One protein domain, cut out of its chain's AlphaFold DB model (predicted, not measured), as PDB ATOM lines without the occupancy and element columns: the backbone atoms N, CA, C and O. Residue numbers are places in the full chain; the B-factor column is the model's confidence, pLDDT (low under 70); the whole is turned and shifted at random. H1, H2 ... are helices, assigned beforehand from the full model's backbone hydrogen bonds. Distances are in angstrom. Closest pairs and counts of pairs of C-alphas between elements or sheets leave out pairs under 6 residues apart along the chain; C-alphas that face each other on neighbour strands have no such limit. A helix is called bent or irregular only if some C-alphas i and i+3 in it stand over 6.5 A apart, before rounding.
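Overview. This is residues 146 to 244 of the 336 residues of an uncharacterized protein of Paraburkholderia phenazinium (UniProt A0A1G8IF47). Three long helices run lengthwise through a rod, with H3 in the middle, H1 packed along one side of it and H2 along the other side at a slant. The chain passes from one end of the rod to the other in H1, loops round that end through a long stretch without a named element, comes back in H2, and turns tightly into H3; H2 and H3 make a helical hairpin, and H1 runs the same way as H3. The printed part has 99 residues, with three named helices in the order H1, H2, H3 and no named strand, and its class is all helix. It is only just loose, close to compact, with a radius of gyration of the C-alphas of 15.3 A, and the C-alphas span 49 by 22 by 21 A.

Arrangement. The longest helix is H3, residues 210 to 244, which touches both others. H1, residues 146 to 169, touches H3, with 37 pairs of C-alphas within 8 A. The closest C-alphas of the two are those of Ala 156 and Ala 224, 4.4 A apart. H1 and H3 run the same way at a shallow tilt of 21 degrees. H2, residues 182 to 205, also touches H3, and the closest C-alphas are those of Leu 204 and Ala 210, 5.1 A apart. H2 and H3 form a hairpin and run opposite ways at a steep tilt of 40 degrees. H1 and H2 are close but not clearly touching: their closest C-alphas, those of Val 148 and Leu 204, are 7.5 A apart. These two run opposite ways at a shallow tilt of 25 degrees. Each O i to N i+4 pair in H2 is within hydrogen-bond range, against 17 of 20 in H1 and 27 of 31 in H3.

Along the chain. H3 measures 45.3 A from its first to its last C-alpha, from Ala 210 at (59.436, 18.122, 22.116) to Arg 244 at (78.414, 30.042, 61.443). It has a kink of 41 degrees near residue 217 and is irregular, with C-alphas 212 and 215 lying 7.2 A apart. H1 begins at C-alpha 146, at (67.236, 23.698, 17.563), and is 33.0 A long. It has a kink of 26 degrees near residue 163 and is irregular too, with C-alphas 148 and 151 lying 7.0 A apart. H2 is 33.1 A long.

Size, cuts and confidence. The two C-alphas farthest apart are those of Ala 208 and Arg 244, at 49.7 A. The printed part has no cut. The link from H1 to H2, residues 170 to 181, is long, and its C-alphas lie 15 to 23 A from the mean of all C-alphas. The link from H2 to H3, four residues, is tight. The mean pLDDT of the printed part is 81.2, and residues 167 to 179, of which 167 to 169 belong to H1, are under 70.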
ATOM      1  N   ALA A 146      66.166  22.860  17.026       77.56
ATOM      2  CA  ALA A 146      67.236  23.698  17.563       77.56
ATOM      3  C   ALA A 146      66.714  24.703  18.605       77.56
ATOM      4  O   ALA A 146      67.257  24.770  19.704       77.56
ATOM      5  N   LYS A 147      65.617  25.417  18.301       81.06
ATOM      6  CA  LYS A 147      64.988  26.370  19.234       81.06
ATOM      7  C   LYS A 147      64.469  25.692  20.507       81.06
ATOM      8  O   LYS A 147      64.620  26.262  21.578       81.06
ATOM      9  N   VAL A 148      63.906  24.484  20.404       84.56
ATOM     10  CA  VAL A 148      63.419  23.720  21.570       84.56
ATOM     11  C   VAL A 148      64.582  23.229  22.441       84.56
ATOM     12  O   VAL A 148      64.471  23.216  23.662       84.56
ATOM     13  N   SER A 149      65.714  22.858  21.835       83.25
ATOM     14  CA  SER A 149      66.901  22.371  22.555       83.25
ATOM     15  C   SER A 149      67.796  23.473  23.141       83.25
ATOM     16  O   SER A 149      68.548  23.211  24.079       83.25
ATOM     17  N   LEU A 150      67.724  24.702  22.615       87.88
ATOM     18  CA  LEU A 150      68.612  25.810  22.981       87.88
ATOM     19  C   LEU A 150      68.603  26.143  24.488       87.88
ATOM     20  O   LEU A 150      69.693  26.272  25.047       87.88
ATOM     21  N   PRO A 151      67.450  26.224  25.185       87.38
ATOM     22  CA  PRO A 151      67.436  26.506  26.622       87.38
ATOM     23  C   PRO A 151      68.207  25.471  27.447       87.38
ATOM     24  O   PRO A 151      68.900  25.831  28.391       87.38
ATOM     25  N   PHE A 152      68.156  24.193  27.058       88.25
ATOM     26  CA  PHE A 152      68.890  23.122  27.737       88.25
ATOM     27  C   PHE A 152      70.401  23.219  27.491       88.25
ATOM     28  O   PHE A 152      71.188  22.907  28.382       88.25
ATOM     29  N   MET A 153      70.823  23.690  26.309       87.25
ATOM     30  CA  MET A 153      72.242  23.951  26.029       87.25
ATOM     31  C   MET A 153      72.761  25.114  26.867       87.25
ATOM     32  O   MET A 153      73.838  25.014  27.447       87.25
ATOM     33  N   LEU A 154      71.982  26.197  26.962       89.62
ATOM     34  CA  LEU A 154      72.316  27.344  27.806       89.62
ATOM     35  C   LEU A 154      72.366  26.951  29.283       89.62
ATOM     36  O   LEU A 154      73.288  27.354  29.981       89.62
ATOM     37  N   PHE A 155      71.434  26.114  29.744       87.94
ATOM     38  CA  PHE A 155      71.444  25.575  31.102       87.94
ATOM     39  C   PHE A 155      72.701  24.743  31.390       87.94
ATOM     40  O   PHE A 155      73.336  24.925  32.427       87.94
ATOM     41  N   ALA A 156      73.122  23.885  30.457       87.88
ATOM     42  CA  ALA A 156      74.364  23.124  30.591       87.88
ATOM     43  C   ALA A 156      75.613  24.014  30.589       87.88
ATOM     44  O   ALA A 156      76.504  23.822  31.417       87.88
ATOM     45  N   ALA A 157      75.660  25.021  29.714       88.81
ATOM     46  CA  ALA A 157      76.743  25.999  29.694       88.81
ATOM     47  C   ALA A 157      76.804  26.802  31.004       88.81
ATOM     48  O   ALA A 157      77.886  26.990  31.554       88.81
ATOM     49  N   ALA A 158      75.651  27.217  31.534       87.94
ATOM     50  CA  ALA A 158      75.553  27.903  32.816       87.94
ATOM     51  C   ALA A 158      76.015  27.011  33.975       87.94
ATOM     52  O   ALA A 158      76.744  27.484  34.840       87.94
ATOM     53  N   GLY A 159      75.664  25.721  33.975       85.31
ATOM     54  CA  GLY A 159      76.140  24.777  34.986       85.31
ATOM     55  C   GLY A 159      77.652  24.583  34.975       85.31
ATOM     56  O   GLY A 159      78.285  24.593  36.028       85.31
ATOM     57  N   PHE A 160      78.248  24.498  33.786       84.62
ATOM     58  CA  PHE A 160      79.701  24.471  33.643       84.62
ATOM     59  C   PHE A 160      80.350  25.776  34.126       84.62
ATOM     60  O   PHE A 160      81.309  25.745  34.895       84.62
ATOM     61  N   ALA A 161      79.803  26.927  33.728       85.56
ATOM     62  CA  ALA A 161      80.294  28.229  34.163       85.56
ATOM     63  C   ALA A 161      80.171  28.421  35.683       85.56
ATOM     64  O   ALA A 161      81.077  28.980  36.289       85.56
ATOM     65  N   ALA A 162      79.098  27.928  36.307       83.19
ATOM     66  CA  ALA A 162      78.899  27.987  37.753       83.19
ATOM     67  C   ALA A 162      79.945  27.157  38.509       83.19
ATOM     68  O   ALA A 162      80.486  27.639  39.500       83.19
ATOM     69  N   LEU A 163      80.274  25.955  38.021       80.69
ATOM     70  CA  LEU A 163      81.327  25.125  38.614       80.69
ATOM     71  C   LEU A 163      82.714  25.760  38.471       80.69
ATOM     72  O   LEU A 163      83.489  25.787  39.421       80.69
ATOM     73  N   MET A 164      83.030  26.305  37.294       77.44
ATOM     74  CA  MET A 164      84.295  27.022  37.107       77.44
ATOM     75  C   MET A 164      84.339  28.290  37.973       77.44
ATOM     76  O   MET A 164      85.346  28.582  38.613       77.44
ATOM     77  N   GLY A 165      83.229  29.029  38.030       73.19
ATOM     78  CA  GLY A 165      83.079  30.261  38.798       73.19
ATOM     79  C   GLY A 165      83.146  30.051  40.308       73.19
ATOM     80  O   GLY A 165      83.736  30.887  40.990       73.19
ATOM     81  N   SER A 166      82.620  28.942  40.844       70.56
ATOM     82  CA  SER A 166      82.758  28.620  42.270       70.56
ATOM     83  C   SER A 166      84.226  28.452  42.657       70.56
ATOM     84  O   SER A 166      84.633  28.949  43.702       70.56
ATOM     85  N   GLY A 167      85.050  27.854  41.789       64.69
ATOM     86  CA  GLY A 167      86.497  27.757  42.003       64.69
ATOM     87  C   GLY A 167      87.205  29.117  42.081       64.69
ATOM     88  O   GLY A 167      88.085  29.298  42.916       64.69
ATOM     89  N   PHE A 168      86.802  30.096  41.261       60.22
ATOM     90  CA  PHE A 168      87.386  31.446  41.283       60.22
ATOM     91  C   PHE A 168      86.886  32.311  42.449       60.22
ATOM     92  O   PHE A 168      87.669  33.031  43.067       60.22
ATOM     93  N   LEU A 169      85.581  32.280  42.733       56.28
ATOM     94  CA  LEU A 169      84.952  33.122  43.758       56.28
ATOM     95  C   LEU A 169      85.328  32.700  45.177       56.28
ATOM     96  O   LEU A 169      85.415  33.545  46.064       56.28
ATOM     97  N   ASN A 170      85.621  31.417  45.376       57.22
ATOM     98  CA  ASN A 170      86.040  30.895  46.667       57.22
ATOM     99  C   ASN A 170      87.502  31.215  47.032       57.22
ATOM    100  O   ASN A 170      87.943  30.677  48.038       57.22
ATOM    101  N   ARG A 171      88.201  32.090  46.266       46.84
ATOM    102  CA  ARG A 171      89.558  32.653  46.508       46.84
ATOM    103  C   ARG A 171      90.240  32.043  47.735       46.84
ATOM    104  O   ARG A 171      90.107  32.551  48.842       46.84
ATOM    105  N   GLY A 172      90.915  30.933  47.497       47.00
ATOM    106  CA  GLY A 172      91.334  30.005  48.532       47.00
ATOM    107  C   GLY A 172      91.162  28.627  47.935       47.00
ATOM    108  O   GLY A 172      90.087  28.264  47.448       47.00
ATOM    109  N   ALA A 173      92.254  27.900  47.814       48.97
ATOM    110  CA  ALA A 173      92.213  26.594  47.213       48.97
ATOM    111  C   ALA A 173      91.494  25.659  48.191       48.97
ATOM    112  O   ALA A 173      92.014  25.230  49.217       48.97
ATOM    113  N   SER A 174      90.207  25.444  47.922       51.25
ATOM    114  CA  SER A 174      89.363  24.739  48.869       51.25
ATOM    115  C   SER A 174      89.805  23.280  48.925       51.25
ATOM    116  O   SER A 174      89.760  22.572  47.918       51.25
ATOM    117  N   LEU A 175      90.154  22.832  50.126       52.47
ATOM    118  CA  LEU A 175      90.383  21.442  50.525       52.47
ATOM    119  C   LEU A 175      89.177  20.511  50.341       52.47
ATOM    120  O   LEU A 175      89.240  19.354  50.749       52.47
ATOM    121  N   ILE A 176      88.085  21.000  49.750       55.09
ATOM    122  CA  ILE A 176      86.875  20.226  49.523       55.09
ATOM    123  C   ILE A 176      87.234  19.038  48.638       55.09
ATOM    124  O   ILE A 176      87.316  19.131  47.410       55.09
ATOM    125  N   ASN A 177      87.402  17.885  49.274       61.94
ATOM    126  CA  ASN A 177      87.384  16.639  48.561       61.94
ATOM    127  C   ASN A 177      85.949  16.453  48.058       61.94
ATOM    128  O   ASN A 177      84.997  16.459  48.838       61.94
ATOM    129  N   MET A 178      85.772  16.306  46.745       60.91
ATOM    130  CA  MET A 178      84.440  16.137  46.152       60.91
ATOM    131  C   MET A 178      83.687  14.936  46.745       60.91
ATOM    132  O   MET A 178      82.457  14.929  46.739       60.91
ATOM    133  N   PHE A 179      84.409  13.954  47.295       65.00
ATOM    134  CA  PHE A 179      83.822  12.823  48.008       65.00
ATOM    135  C   PHE A 179      83.139  13.214  49.330       65.00
ATOM    136  O   PHE A 179      82.155  12.577  49.695       65.00
ATOM    137  N   ASP A 180      83.574  14.283  50.003       70.69
ATOM    138  CA  ASP A 180      82.980  14.736  51.272       70.69
ATOM    139  C   ASP A 180      81.619  15.379  51.079       70.69
ATOM    140  O   ASP A 180      80.703  15.199  51.877       70.69
ATOM    141  N   LEU A 181      81.464  16.095  49.967       76.81
ATOM    142  CA  LEU A 181      80.189  16.681  49.590       76.81
ATOM    143  C   LEU A 181      79.292  15.696  48.844       76.81
ATOM    144  O   LEU A 181      78.168  16.066  48.521       76.81
ATOM    145  N   LEU A 182      79.735  14.466  48.565       83.31
ATOM    146  CA  LEU A 182      78.999  13.539  47.704       83.31
ATOM    147  C   LEU A 182      77.542  13.328  48.155       83.31
ATOM    148  O   LEU A 182      76.662  13.450  47.301       83.31
ATOM    149  N   PRO A 183      77.223  13.103  49.448       85.50
ATOM    150  CA  PRO A 183      75.831  12.973  49.879       85.50
ATOM    151  C   PRO A 183      75.013  14.246  49.617       85.50
ATOM    152  O   PRO A 183      73.911  14.176  49.072       85.50
ATOM    153  N   ALA A 184      75.566  15.419  49.940       85.38
ATOM    154  CA  ALA A 184      74.904  16.706  49.731       85.38
ATOM    155  C   ALA A 184      74.715  17.019  48.237       85.38
ATOM    156  O   ALA A 184      73.652  17.492  47.827       85.38
ATOM    157  N   VAL A 185      75.714  16.696  47.414       87.19
ATOM    158  CA  VAL A 185      75.680  16.828  45.957       87.19
ATOM    159  C   VAL A 185      74.631  15.899  45.368       87.19
ATOM    160  O   VAL A 185      73.876  16.341  44.511       87.19
ATOM    161  N   LEU A 186      74.520  14.653  45.838       89.12
ATOM    162  CA  LEU A 186      73.492  13.717  45.379       89.12
ATOM    163  C   LEU A 186      72.085  14.221  45.712       89.12
ATOM    164  O   LEU A 186      71.234  14.260  44.826       89.12
ATOM    165  N   VAL A 187      71.841  14.664  46.948       90.38
ATOM    166  CA  VAL A 187      70.534  15.217  47.352       90.38
ATOM    167  C   VAL A 187      70.198  16.472  46.543       90.38
ATOM    168  O   VAL A 187      69.097  16.587  46.001       90.38
ATOM    169  N   THR A 188      71.158  17.387  46.390       88.06
ATOM    170  CA  THR A 188      70.983  18.622  45.612       88.06
ATOM    171  C   THR A 188      70.755  18.316  44.132       88.06
ATOM    172  O   THR A 188      69.863  18.894  43.515       88.06
ATOM    173  N   ALA A 189      71.494  17.364  43.563       90.44
ATOM    174  CA  ALA A 189      71.327  16.918  42.186       90.44
ATOM    175  C   ALA A 189      69.956  16.270  41.960       90.44
ATOM    176  O   ALA A 189      69.308  16.564  40.960       90.44
ATOM    177  N   LEU A 190      69.470  15.438  42.885       90.38
ATOM    178  CA  LEU A 190      68.126  14.860  42.807       90.38
ATOM    179  C   LEU A 190      67.043  15.945  42.860       90.38
ATOM    180  O   LEU A 190      66.117  15.923  42.048       90.38
ATOM    181  N   GLY A 191      67.188  16.928  43.752       88.62
ATOM    182  CA  GLY A 191      66.285  18.078  43.825       88.62
ATOM    183  C   GLY A 191      66.284  18.905  42.537       88.62
ATOM    184  O   GLY A 191      65.227  19.195  41.978       88.62
ATOM    185  N   LEU A 192      67.466  19.222  42.005       87.62
ATOM    186  CA  LEU A 192      67.619  19.947  40.743       87.62
ATOM    187  C   LEU A 192      67.084  19.153  39.546       87.62
ATOM    188  O   LEU A 192      66.464  19.748  38.669       87.62
ATOM    189  N   LEU A 193      67.263  17.829  39.509       86.81
ATOM    190  CA  LEU A 193      66.670  16.962  38.487       86.81
ATOM    191  C   LEU A 193      65.143  16.972  38.562       86.81
ATOM    192  O   LEU A 193      64.491  17.036  37.522       86.81
ATOM    193  N   ALA A 194      64.564  16.948  39.765       83.50
ATOM    194  CA  ALA A 194      63.119  17.047  39.941       83.50
ATOM    195  C   ALA A 194      62.589  18.403  39.442       83.50
ATOM    196  O   ALA A 194      61.632  18.444  38.668       83.50
ATOM    197  N   ILE A 195      63.252  19.507  39.805       83.06
ATOM    198  CA  ILE A 195      62.895  20.862  39.352       83.06
ATOM    199  C   ILE A 195      63.042  20.983  37.831       83.06
ATOM    200  O   ILE A 195      62.110  21.418  37.153       83.06
ATOM    201  N   ALA A 196      64.181  20.561  37.277       80.31
ATOM    202  CA  ALA A 196      64.440  20.586  35.841       80.31
ATOM    203  C   ALA A 196      63.462  19.684  35.073       80.31
ATOM    204  O   ALA A 196      63.009  20.054  33.992       80.31
ATOM    205  N   GLY A 197      63.073  18.542  35.642       77.56
ATOM    206  CA  GLY A 197      62.055  17.653  35.092       77.56
ATOM    207  C   GLY A 197      60.665  18.295  35.065       77.56
ATOM    208  O   GLY A 197      59.997  18.256  34.033       77.56
ATOM    209  N   LEU A 198      60.239  18.937  36.157       75.75
ATOM    210  CA  LEU A 198      58.939  19.615  36.253       75.75
ATOM    211  C   LEU A 198      58.857  20.852  35.344       75.75
ATOM    212  O   LEU A 198      57.899  21.006  34.575       75.75
ATOM    213  N   ALA A 199      59.878  21.712  35.387       78.38
ATOM    214  CA  ALA A 199      59.961  22.913  34.560       78.38
ATOM    215  C   ALA A 199      60.149  22.559  33.076       78.38
ATOM    216  O   ALA A 199      59.437  23.071  32.206       78.38
ATOM    217  N   GLY A 200      61.052  21.619  32.789       80.62
ATOM    218  CA  GLY A 200      61.333  21.118  31.448       80.62
ATOM    219  C   GLY A 200      60.118  20.447  30.816       80.62
ATOM    220  O   GLY A 200      59.812  20.731  29.663       80.62
ATOM    221  N   SER A 201      59.366  19.637  31.567       80.56
ATOM    222  CA  SER A 201      58.126  19.006  31.090       80.56
ATOM    223  C   SER A 201      57.086  20.041  30.658       80.56
ATOM    224  O   SER A 201      56.555  19.962  29.549       80.56
ATOM    225  N   SER A 202      56.838  21.060  31.484       84.81
ATOM    226  CA  SER A 202      55.876  22.125  31.168       84.81
ATOM    227  C   SER A 202      56.275  22.930  29.930       84.81
ATOM    228  O   SER A 202      55.418  23.271  29.116       84.81
ATOM    229  N   PHE A 203      57.569  23.213  29.756       84.75
ATOM    230  CA  PHE A 203      58.087  23.879  28.561       84.75
ATOM    231  C   PHE A 203      57.967  22.989  27.315       84.75
ATOM    232  O   PHE A 203      57.425  23.410  26.295       84.75
ATOM    233  N   LEU A 204      58.407  21.734  27.411       84.25
ATOM    234  CA  LEU A 204      58.377  20.764  26.319       84.25
ATOM    235  C   LEU A 204      56.943  20.484  25.841       84.25
ATOM    236  O   LEU A 204      56.702  20.417  24.640       84.25
ATOM    237  N   ARG A 205      55.956  20.419  26.738       85.50
ATOM    238  CA  ARG A 205      54.541  20.235  26.363       85.50
ATOM    239  C   ARG A 205      53.993  21.318  25.432       85.50
ATOM    240  O   ARG A 205      53.065  21.036  24.681       85.50
ATOM    241  N   LYS A 206      54.565  22.526  25.441       84.69
ATOM    242  CA  LYS A 206      54.145  23.625  24.556       84.69
ATOM    243  C   LYS A 206      54.580  23.424  23.103       84.69
ATOM    244  O   LYS A 206      54.099  24.135  22.230       84.69
ATOM    245  N   HIS A 207      55.482  22.480  22.820       84.12
ATOM    246  CA  HIS A 207      56.091  22.330  21.501       84.12
ATOM    247  C   HIS A 207      55.805  20.963  20.870       84.12
ATOM    248  O   HIS A 207      56.124  19.912  21.421       84.12
ATOM    249  N   ALA A 208      55.309  20.969  19.629       77.31
ATOM    250  CA  ALA A 208      54.978  19.752  18.877       77.31
ATOM    251  C   ALA A 208      56.191  18.856  18.531       77.31
ATOM    252  O   ALA A 208      56.012  17.699  18.158       77.31
ATOM    253  N   LEU A 209      57.417  19.378  18.656       82.94
ATOM    254  CA  LEU A 209      58.685  18.674  18.398       82.94
ATOM    255  C   LEU A 209      59.408  18.223  19.676       82.94
ATOM    256  O   LEU A 209      60.540  17.745  19.615       82.94
ATOM    257  N   ALA A 210      58.782  18.377  20.841       82.75
ATOM    258  CA  ALA A 210      59.436  18.122  22.116       82.75
ATOM    259  C   ALA A 210      59.908  16.679  22.309       82.75
ATOM    260  O   ALA A 210      60.991  16.467  22.848       82.75
ATOM    261  N   ALA A 211      59.151  15.691  21.824       84.06
ATOM    262  CA  ALA A 211      59.561  14.292  21.914       84.06
ATOM    263  C   ALA A 211      60.849  14.005  21.111       84.06
ATOM    264  O   ALA A 211      61.678  13.217  21.561       84.06
ATOM    265  N   ALA A 212      61.073  14.701  19.988       83.62
ATOM    266  CA  ALA A 212      62.311  14.592  19.212       83.62
ATOM    267  C   ALA A 212      63.511  15.255  19.915       83.62
ATOM    268  O   ALA A 212      64.640  14.790  19.787       83.62
ATOM    269  N   ALA A 213      63.273  16.330  20.673       84.56
ATOM    270  CA  ALA A 213      64.308  17.031  21.437       84.56
ATOM    271  C   ALA A 213      64.618  16.374  22.798       84.56
ATOM    272  O   ALA A 213      65.632  16.705  23.416       84.56
ATOM    273  N   LEU A 214      63.775  15.443  23.260       85.88
ATOM    274  CA  LEU A 214      63.862  14.826  24.585       85.88
ATOM    275  C   LEU A 214      65.220  14.164  24.885       85.88
ATOM    276  O   LEU A 214      65.723  14.384  25.985       85.88
ATOM    277  N   PRO A 215      65.863  13.417  23.960       85.44
ATOM    278  CA  PRO A 215      67.175  12.835  24.233       85.44
ATOM    279  C   PRO A 215      68.237  13.898  24.512       85.44
ATOM    280  O   PRO A 215      68.981  13.787  25.478       85.44
ATOM    281  N   VAL A 216      68.255  14.967  23.710       85.75
ATOM    282  CA  VAL A 216      69.197  16.082  23.870       85.75
ATOM    283  C   VAL A 216      68.939  16.812  25.185       85.75
ATOM    284  O   VAL A 216      69.876  17.056  25.939       85.75
ATOM    285  N   ALA A 217      67.674  17.113  25.486       86.75
ATOM    286  CA  ALA A 217      67.285  17.764  26.732       86.75
ATOM    287  C   ALA A 217      67.702  16.936  27.957       86.75
ATOM    288  O   ALA A 217      68.290  17.482  28.889       86.75
ATOM    289  N   LEU A 218      67.460  15.621  27.937       87.88
ATOM    290  CA  LEU A 218      67.827  14.732  29.035       87.88
ATOM    291  C   LEU A 218      69.343  14.669  29.218       87.88
ATOM    292  O   LEU A 218      69.820  14.887  30.324       87.88
ATOM    293  N   THR A 219      70.098  14.424  28.145       87.75
ATOM    294  CA  THR A 219      71.561  14.352  28.212       87.75
ATOM    295  C   THR A 219      72.150  15.648  28.763       87.75
ATOM    296  O   THR A 219      72.933  15.608  29.706       87.75
ATOM    297  N   LEU A 220      71.729  16.801  28.238       88.00
ATOM    298  CA  LEU A 220      72.194  18.104  28.714       88.00
ATOM    299  C   LEU A 220      71.831  18.351  30.179       88.00
ATOM    300  O   LEU A 220      72.664  18.850  30.926       88.00
ATOM    301  N   THR A 221      70.633  17.955  30.609       87.94
ATOM    302  CA  THR A 221      70.214  18.082  32.012       87.94
ATOM    303  C   THR A 221      71.051  17.180  32.923       87.94
ATOM    304  O   THR A 221      71.541  17.640  33.950       87.94
ATOM    305  N   CYS A 222      71.290  15.926  32.530       87.19
ATOM    306  CA  CYS A 222      72.132  14.992  33.280       87.19
ATOM    307  C   CYS A 222      73.594  15.446  33.377       87.19
ATOM    308  O   CYS A 222      74.249  15.118  34.359       87.19
ATOM    309  N   PHE A 223      74.104  16.207  32.404       86.06
ATOM    310  CA  PHE A 223      75.423  16.839  32.504       86.06
ATOM    311  C   PHE A 223      75.401  18.113  33.354       86.06
ATOM    312  O   PHE A 223      76.296  18.321  34.163       86.06
ATOM    313  N   ALA A 224      74.391  18.968  33.195       88.44
ATOM    314  CA  ALA A 224      74.313  20.261  33.869       88.44
ATOM    315  C   ALA A 224      74.093  20.134  35.381       88.44
ATOM    316  O   ALA A 224      74.698  20.864  36.165       88.44
ATOM    317  N   VAL A 225      73.207  19.221  35.791       91.69
ATOM    318  CA  VAL A 225      72.743  19.135  37.177       91.69
ATOM    319  C   VAL A 225      73.855  18.754  38.159       91.69
ATOM    320  O   VAL A 225      73.982  19.453  39.162       91.69
ATOM    321  N   PRO A 226      74.697  17.732  37.910       88.38
ATOM    322  CA  PRO A 226      75.813  17.426  38.802       88.38
ATOM    323  C   PRO A 226      76.780  18.605  38.965       88.38
ATOM    324  O   PRO A 226      77.208  18.888  40.080       88.38
ATOM    325  N   LEU A 227      77.070  19.331  37.878       88.00
ATOM    326  CA  LEU A 227      77.970  20.491  37.907       88.00
ATOM    327  C   LEU A 227      77.382  21.631  38.750       88.00
ATOM    328  O   LEU A 227      78.072  22.192  39.599       88.00
ATOM    329  N   LEU A 228      76.093  21.928  38.567       88.19
ATOM    330  CA  LEU A 228      75.373  22.917  39.376       88.19
ATOM    331  C   LEU A 228      75.292  22.510  40.846       88.19
ATOM    332  O   LEU A 228      75.492  23.351  41.716       88.19
ATOM    333  N   ALA A 229      75.011  21.237  41.126       90.06
ATOM    334  CA  ALA A 229      74.937  20.721  42.487       90.06
ATOM    335  C   ALA A 229      76.288  20.848  43.199       90.06
ATOM    336  O   ALA A 229      76.338  21.349  44.317       90.06
ATOM    337  N   MET A 230      77.388  20.479  42.537       86.06
ATOM    338  CA  MET A 230      78.741  20.659  43.072       86.06
ATOM    339  C   MET A 230      79.063  22.129  43.351       86.06
ATOM    340  O   MET A 230      79.527  22.454  44.444       86.06
ATOM    341  N   ALA A 231      78.772  23.020  42.398       86.69
ATOM    342  CA  ALA A 231      78.991  24.454  42.563       86.69
ATOM    343  C   ALA A 231      78.193  25.013  43.753       86.69
ATOM    344  O   ALA A 231      78.753  25.684  44.619       86.69
ATOM    345  N   ALA A 232      76.900  24.685  43.831       88.25
ATOM    346  CA  ALA A 232      76.011  25.136  44.895       88.25
ATOM    347  C   ALA A 232      76.435  24.595  46.267       88.25
ATOM    348  O   ALA A 232      76.561  25.373  47.207       88.25
ATOM    349  N   CYS A 233      76.709  23.291  46.391       89.00
ATOM    350  CA  CYS A 233      77.159  22.696  47.650       89.00
ATOM    351  C   CYS A 233      78.483  23.304  48.122       89.00
ATOM    352  O   CYS A 233      78.615  23.599  49.304       89.00
ATOM    353  N   SER A 234      79.434  23.542  47.214       84.56
ATOM    354  CA  SER A 234      80.702  24.200  47.545       84.56
ATOM    355  C   SER A 234      80.482  25.626  48.062       84.56
ATOM    356  O   SER A 234      80.963  25.967  49.143       84.56
ATOM    357  N   MET A 235      79.698  26.440  47.343       85.38
ATOM    358  CA  MET A 235      79.381  27.811  47.758       85.38
ATOM    359  C   MET A 235      78.640  27.853  49.101       85.38
ATOM    360  O   MET A 235      78.988  28.654  49.964       85.38
ATOM    361  N   ILE A 236      77.646  26.980  49.301       87.62
ATOM    362  CA  ILE A 236      76.873  26.897  50.548       87.62
ATOM    363  C   ILE A 236      77.772  26.464  51.706       87.62
ATOM    364  O   ILE A 236      77.736  27.090  52.762       87.62
ATOM    365  N   ASN A 237      78.593  25.429  51.510       87.94
ATOM    366  CA  ASN A 237      79.502  24.923  52.534       87.94
ATOM    367  C   ASN A 237      80.457  26.011  53.037       87.94
ATOM    368  O   ASN A 237      80.605  26.176  54.246       87.94
ATOM    369  N   ILE A 238      81.053  26.771  52.112       84.62
ATOM    370  CA  ILE A 238      82.009  27.838  52.432       84.62
ATOM    371  C   ILE A 238      81.298  29.050  53.027       84.62
ATOM    372  O   ILE A 238      81.682  29.529  54.092       84.62
ATOM    373  N   SER A 239      80.239  29.536  52.378       87.25
ATOM    374  CA  SER A 239      79.528  30.733  52.830       87.25
ATOM    375  C   SER A 239      78.906  30.541  54.210       87.25
ATOM    376  O   SER A 239      78.986  31.449  55.035       87.25
ATOM    377  N   LEU A 240      78.279  29.390  54.471       88.88
ATOM    378  CA  LEU A 240      77.712  29.101  55.786       88.88
ATOM    379  C   LEU A 240      78.791  28.722  56.799       88.88
ATOM    380  O   LEU A 240      78.649  29.095  57.958       88.88
ATOM    381  N   GLY A 241      79.867  28.048  56.376       87.75
ATOM    382  CA  GLY A 241      81.022  27.751  57.225       87.75
ATOM    383  C   GLY A 241      81.617  29.027  57.818       87.75
ATOM    384  O   GLY A 241      81.612  29.185  59.035       87.75
ATOM    385  N   ARG A 242      81.968  29.998  56.964       86.94
ATOM    386  CA  ARG A 242      82.469  31.325  57.376       86.94
ATOM    387  C   ARG A 242      81.503  32.083  58.287       86.94
ATOM    388  O   ARG A 242      81.921  32.816  59.173       86.94
ATOM    389  N   ALA A 243      80.199  31.958  58.039       88.19
ATOM    390  CA  ALA A 243      79.193  32.720  58.772       88.19
ATOM    391  C   ALA A 243      78.806  32.100  60.125       88.19
ATOM    392  O   ALA A 243      78.229  32.797  60.961       88.19
ATOM    393  N   ARG A 244      79.011  30.790  60.321       89.94
ATOM    394  CA  ARG A 244      78.414  30.042  61.443       89.94
ATOM    395  C   ARG A 244      79.401  29.230  62.266       89.94
ATOM    396  O   ARG A 244      79.067  28.912  63.403       89.94
TER     397      ARG A 244